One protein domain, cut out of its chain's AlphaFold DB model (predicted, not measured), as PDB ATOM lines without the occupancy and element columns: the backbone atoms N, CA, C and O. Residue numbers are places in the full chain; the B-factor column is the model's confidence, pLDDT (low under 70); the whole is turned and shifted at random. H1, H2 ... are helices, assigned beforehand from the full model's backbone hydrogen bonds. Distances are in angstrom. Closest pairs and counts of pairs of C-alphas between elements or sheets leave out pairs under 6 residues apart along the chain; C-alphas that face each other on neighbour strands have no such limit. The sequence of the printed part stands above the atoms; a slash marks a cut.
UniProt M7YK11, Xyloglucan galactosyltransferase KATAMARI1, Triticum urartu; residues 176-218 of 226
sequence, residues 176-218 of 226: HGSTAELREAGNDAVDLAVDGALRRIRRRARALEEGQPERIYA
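Overview. This is residues 176 to 218 of the 226 residues of the protein "Xyloglucan galactosyltransferase KATAMARI1" of Triticum urartu (UniProt M7YK11). One long helix, H2, makes most of a rod; the short H1 sticks out beyond its first end, and after its last residue the chain folds back so that the short H3 packs on residues 203 to 208. The printed part has 43 residues with three named helices, H1, H2, H3 in chain order, and no named strand; the class is all helix. It is extended, with a radius of gyration of the C-alphas of 15.7 A and spans of 47 by 14 by 13 A.

Along the chain. H1, residues 180 to 184, is 6.9 A long from C-alpha 180 at (-17.165, 7.361, 150.634). H2, residues 189 to 209, runs 30.2 A from C-alpha 189 at (-20.675, -3.706, 164.263) to C-alpha 209 at (0.759, -4.284, 185.551). H3, residues 213 to 216, measures 5.6 A.

Arrangement. H1 is apart from H2 and H3. H2, with residues 203 to 208 alone, touches H3; their closest C-alphas, of Arg 204 and Ile 216, are 4.9 A apart. In H1 and H2 every O i to N i+4 pair is within hydrogen-bond range; H3 is too short for one.

Size, cuts and confidence. The C-alphas farthest apart, of Thr 179 and Gly 211, are 46.7 A apart. The printed part has no cut, and both links are tight. Residues 176 to 185 and 214 to 218 have pLDDT under 70.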
ATOM      1  N   HIS A 176     -18.388  -4.519 152.075       45.91
ATOM      2  CA  HIS A 176     -17.145  -4.148 151.389       45.91
ATOM      3  C   HIS A 176     -17.444  -3.417 150.066       45.91
ATOM      4  O   HIS A 176     -18.272  -3.880 149.280       45.91
ATOM      5  N   GLY A 177     -16.782  -2.277 149.829       53.53
ATOM      6  CA  GLY A 177     -17.014  -1.420 148.653       53.53
ATOM      7  C   GLY A 177     -18.116  -0.367 148.828       53.53
ATOM      8  O   GLY A 177     -18.690   0.093 147.847       53.53
ATOM      9  N   SER A 178     -18.447  -0.014 150.071       57.00
ATOM     10  CA  SER A 178     -19.379   1.070 150.407       57.00
ATOM     11  C   SER A 178     -18.847   2.430 149.935       57.00
ATOM     12  O   SER A 178     -17.635   2.650 149.909       57.00
ATOM     13  N   THR A 179     -19.756   3.330 149.544       59.47
ATOM     14  CA  THR A 179     -19.420   4.679 149.064       59.47
ATOM     15  C   THR A 179     -18.673   5.483 150.133       59.47
ATOM     16  O   THR A 179     -18.729   5.160 151.324       59.47
ATOM     17  N   ALA A 180     -17.950   6.529 149.721       61.28
ATOM     18  CA  ALA A 180     -17.165   7.361 150.634       61.28
ATOM     19  C   ALA A 180     -18.018   7.946 151.781       61.28
ATOM     20  O   ALA A 180     -17.538   7.993 152.912       61.28
ATOM     21  N   GLU A 181     -19.301   8.251 151.544       58.28
ATOM     22  CA  GLU A 181     -20.207   8.771 152.579       58.28
ATOM     23  C   GLU A 181     -20.459   7.770 153.727       58.28
ATOM     24  O   GLU A 181     -20.640   8.158 154.879       58.28
ATOM     25  N   LEU A 182     -20.418   6.458 153.461       55.53
ATOM     26  CA  LEU A 182     -20.615   5.417 154.483       55.53
ATOM     27  C   LEU A 182     -19.339   5.089 155.279       55.53
ATOM     28  O   LEU A 182     -19.417   4.414 156.314       55.53
ATOM     29  N   ARG A 183     -18.168   5.561 154.820       57.25
ATOM     30  CA  ARG A 183     -16.926   5.567 155.614       57.25
ATOM     31  C   ARG A 183     -16.933   6.689 156.651       57.25
ATOM     32  O   ARG A 183     -16.371   6.510 157.724       57.25
ATOM     33  N   GLU A 184     -17.591   7.806 156.350       60.94
ATOM     34  CA  GLU A 184     -17.767   8.929 157.281       60.94
ATOM     35  C   GLU A 184     -18.883   8.673 158.312       60.94
ATOM     36  O   GLU A 184     -18.882   9.275 159.383       60.94
ATOM     37  N   ALA A 185     -19.782   7.716 158.050       62.56
ATOM     38  CA  ALA A 185     -20.916   7.353 158.910       62.56
ATOM     39  C   ALA A 185     -20.558   6.673 160.261       62.56
ATOM     40  O   ALA A 185     -21.458   6.268 160.999       62.56
ATOM     41  N   GLY A 186     -19.272   6.562 160.618       73.00
ATOM     42  CA  GLY A 186     -18.801   6.047 161.915       73.00
ATOM     43  C   GLY A 186     -18.512   4.540 161.954       73.00
ATOM     44  O   GLY A 186     -18.462   3.883 160.923       73.00
ATOM     45  N   ASN A 187     -18.271   3.984 163.144       78.00
ATOM     46  CA  ASN A 187     -17.878   2.577 163.329       78.00
ATOM     47  C   ASN A 187     -19.067   1.619 163.130       78.00
ATOM     48  O   ASN A 187     -20.148   1.858 163.676       78.00
ATOM     49  N   ASP A 188     -18.851   0.524 162.397       79.31
ATOM     50  CA  ASP A 188     -19.836  -0.549 162.224       79.31
ATOM     51  C   ASP A 188     -19.803  -1.587 163.367       79.31
ATOM     52  O   ASP A 188     -19.083  -1.434 164.359       79.31
ATOM     53  N   ALA A 189     -20.599  -2.656 163.247       79.88
ATOM     54  CA  ALA A 189     -20.675  -3.706 164.263       79.88
ATOM     55  C   ALA A 189     -19.333  -4.405 164.546       79.88
ATOM     56  O   ALA A 189     -19.053  -4.749 165.697       79.88
ATOM     57  N   VAL A 190     -18.504  -4.619 163.520       79.44
ATOM     58  CA  VAL A 190     -17.183  -5.250 163.665       79.44
ATOM     59  C   VAL A 190     -16.223  -4.270 164.295       79.44
ATOM     60  O   VAL A 190     -15.547  -4.634 165.254       79.44
ATOM     61  N   ASP A 191     -16.203  -3.034 163.800       80.75
ATOM     62  CA  ASP A 191     -15.358  -1.967 164.328       80.75
ATOM     63  C   ASP A 191     -15.608  -1.800 165.838       80.75
ATOM     64  O   ASP A 191     -14.684  -1.848 166.650       80.75
ATOM     65  N   LEU A 192     -16.881  -1.724 166.250       82.25
ATOM     66  CA  LEU A 192     -17.265  -1.621 167.660       82.25
ATOM     67  C   LEU A 192     -16.915  -2.872 168.475       82.25
ATOM     68  O   LEU A 192     -16.514  -2.746 169.638       82.25
ATOM     69  N   ALA A 193     -17.059  -4.069 167.899       81.00
ATOM     70  CA  ALA A 193     -16.716  -5.322 168.567       81.00
ATOM     71  C   ALA A 193     -15.202  -5.450 168.793       81.00
ATOM     72  O   ALA A 193     -14.772  -5.805 169.895       81.00
ATOM     73  N   VAL A 194     -14.399  -5.114 167.781       84.25
ATOM     74  CA  VAL A 194     -12.934  -5.098 167.848       84.25
ATOM     75  C   VAL A 194     -12.470  -4.041 168.842       84.25
ATOM     76  O   VAL A 194     -11.693  -4.359 169.742       84.25
ATOM     77  N   ASP A 195     -13.003  -2.821 168.769       83.50
ATOM     78  CA  ASP A 195     -12.684  -1.761 169.724       83.50
ATOM     79  C   ASP A 195     -13.037  -2.171 171.158       83.50
ATOM     80  O   ASP A 195     -12.250  -1.962 172.085       83.50
ATOM     81  N   GLY A 196     -14.203  -2.790 171.360       84.75
ATOM     82  CA  GLY A 196     -14.619  -3.332 172.652       84.75
ATOM     83  C   GLY A 196     -13.666  -4.405 173.172       84.75
ATOM     84  O   GLY A 196     -13.254  -4.356 174.332       84.75
ATOM     85  N   ALA A 197     -13.257  -5.342 172.316       85.19
ATOM     86  CA  ALA A 197     -12.290  -6.375 172.669       85.19
ATOM     87  C   ALA A 197     -10.921  -5.776 173.031       85.19
ATOM     88  O   ALA A 197     -10.364  -6.111 174.078       85.19
ATOM     89  N   LEU A 198     -10.408  -4.841 172.226       87.12
ATOM     90  CA  LEU A 198      -9.137  -4.159 172.479       87.12
ATOM     91  C   LEU A 198      -9.170  -3.355 173.782       87.12
ATOM     92  O   LEU A 198      -8.209  -3.402 174.552       87.12
ATOM     93  N   ARG A 199     -10.276  -2.659 174.080       84.31
ATOM     94  CA  ARG A 199     -10.462  -1.972 175.370       84.31
ATOM     95  C   ARG A 199     -10.393  -2.951 176.541       84.31
ATOM     96  O   ARG A 199      -9.673  -2.678 177.502       84.31
ATOM     97  N   ARG A 200     -11.069  -4.105 176.455       82.25
ATOM     98  CA  ARG A 200     -11.005  -5.148 177.498       82.25
ATOM     99  C   ARG A 200      -9.592  -5.702 177.665       82.25
ATOM    100  O   ARG A 200      -9.132  -5.829 178.794       82.25
ATOM    101  N   ILE A 201      -8.885  -5.984 176.569       86.00
ATOM    102  CA  ILE A 201      -7.496  -6.469 176.609       86.00
ATOM    103  C   ILE A 201      -6.593  -5.444 177.302       86.00
ATOM    104  O   ILE A 201      -5.864  -5.804 178.220       86.00
ATOM    105  N   ARG A 202      -6.686  -4.160 176.931       86.88
ATOM    106  CA  ARG A 202      -5.895  -3.083 177.551       86.88
ATOM    107  C   ARG A 202      -6.195  -2.922 179.041       86.88
ATOM    108  O   ARG A 202      -5.267  -2.742 179.821       86.88
ATOM    109  N   ARG A 203      -7.466  -3.009 179.450       82.81
ATOM    110  CA  ARG A 203      -7.860  -2.970 180.870       82.81
ATOM    111  C   ARG A 203      -7.242  -4.136 181.643       82.81
ATOM    112  O   ARG A 203      -6.688  -3.928 182.715       82.81
ATOM    113  N   ARG A 204      -7.301  -5.346 181.082       83.75
ATOM    114  CA  ARG A 204      -6.712  -6.550 181.687       83.75
ATOM    115  C   ARG A 204      -5.188  -6.471 181.764       83.75
ATOM    116  O   ARG A 204      -4.628  -6.864 182.778       83.75
ATOM    117  N   ALA A 205      -4.536  -5.928 180.737       86.75
ATOM    118  CA  ALA A 205      -3.094  -5.694 180.740       86.75
ATOM    119  C   ALA A 205      -2.684  -4.720 181.857       86.75
ATOM    120  O   ALA A 205      -1.815  -5.051 182.654       86.75
ATOM    121  N   ARG A 206      -3.388  -3.589 182.005       85.31
ATOM    122  CA  ARG A 206      -3.156  -2.644 183.113       85.31
ATOM    123  C   ARG A 206      -3.404  -3.268 184.483       85.31
ATOM    124  O   ARG A 206      -2.609  -3.077 185.387       85.31
ATOM    125  N   ALA A 207      -4.468  -4.058 184.636       83.12
ATOM    126  CA  ALA A 207      -4.750  -4.762 185.889       83.12
ATOM    127  C   ALA A 207      -3.627  -5.739 186.288       83.12
ATOM    128  O   ALA A 207      -3.347  -5.902 187.473       83.12
ATOM    129  N   LEU A 208      -2.969  -6.367 185.305       80.38
ATOM    130  CA  LEU A 208      -1.784  -7.197 185.533       80.38
ATOM    131  C   LEU A 208      -0.563  -6.353 185.924       80.38
ATOM    132  O   LEU A 208       0.139  -6.720 186.862       80.38
ATOM    133  N   GLU A 209      -0.333  -5.226 185.246       86.50
ATOM    134  CA  GLU A 209       0.759  -4.284 185.551       86.50
ATOM    135  C   GLU A 209       0.614  -3.649 186.948       86.50
ATOM    136  O   GLU A 209       1.599  -3.477 187.659       86.50
ATOM    137  N   GLU A 210      -0.617  -3.351 187.369       88.56
ATOM    138  CA  GLU A 210      -0.958  -2.744 188.664       88.56
ATOM    139  C   GLU A 210      -1.059  -3.769 189.813       88.56
ATOM    140  O   GLU A 210      -1.349  -3.394 190.950       88.56
ATOM    141  N   GLY A 211      -0.844  -5.063 189.542       83.56
ATOM    142  CA  GLY A 211      -0.895  -6.122 190.556       83.56
ATOM    143  C   GLY A 211      -2.299  -6.410 191.101       83.56
ATOM    144  O   GLY A 211      -2.436  -6.877 192.230       83.56
ATOM    145  N   GLN A 212      -3.350  -6.138 190.323       77.44
ATOM    146  CA  GLN A 212      -4.757  -6.289 190.719       77.44
ATOM    147  C   GLN A 212      -5.480  -7.316 189.829       77.44
ATOM    148  O   GLN A 212      -6.353  -6.954 189.034       77.44
ATOM    149  N   PRO A 213      -5.150  -8.616 189.953       72.19
ATOM    150  CA  PRO A 213      -5.636  -9.661 189.049       72.19
ATOM    151  C   PRO A 213      -7.158  -9.851 189.090       72.19
ATOM    152  O   PRO A 213      -7.749 -10.251 188.091       72.19
ATOM    153  N   GLU A 214      -7.817  -9.495 190.194       67.94
ATOM    154  CA  GLU A 214      -9.280  -9.577 190.323       67.94
ATOM    155  C   GLU A 214     -10.015  -8.653 189.335       67.94
ATOM    156  O   GLU A 214     -11.088  -8.981 188.828       67.94
ATOM    157  N   ARG A 215      -9.400  -7.529 188.939       69.75
ATOM    158  CA  ARG A 215      -9.973  -6.595 187.952       69.75
ATOM    159  C   ARG A 215     -10.004  -7.146 186.522       69.75
ATOM    160  O   ARG A 215     -10.597  -6.525 185.641       69.75
ATOM    161  N   ILE A 216      -9.379  -8.296 186.266       67.69
ATOM    162  CA  ILE A 216      -9.378  -8.955 184.950       67.69
ATOM    163  C   ILE A 216     -10.752  -9.562 184.631       67.69
ATOM    164  O   ILE A 216     -11.143  -9.631 183.456       67.69
ATOM    165  N   TYR A 217     -11.470  -9.987 185.674       67.25
ATOM    166  CA  TYR A 217     -12.751 -10.685 185.579       67.25
ATOM    167  C   TYR A 217     -13.962  -9.794 185.849       67.25
ATOM    168  O   TYR A 217     -15.063 -10.209 185.501       67.25
ATOM    169  N   ALA A 218     -13.762  -8.586 186.384       65.50
ATOM    170  CA  ALA A 218     -14.834  -7.613 186.582       65.50
ATOM    171  C   ALA A 218     -15.561  -7.327 185.254       65.50
ATOM    172  O   ALA A 218     -14.938  -6.904 184.269       65.50
TER     173      ALA A 218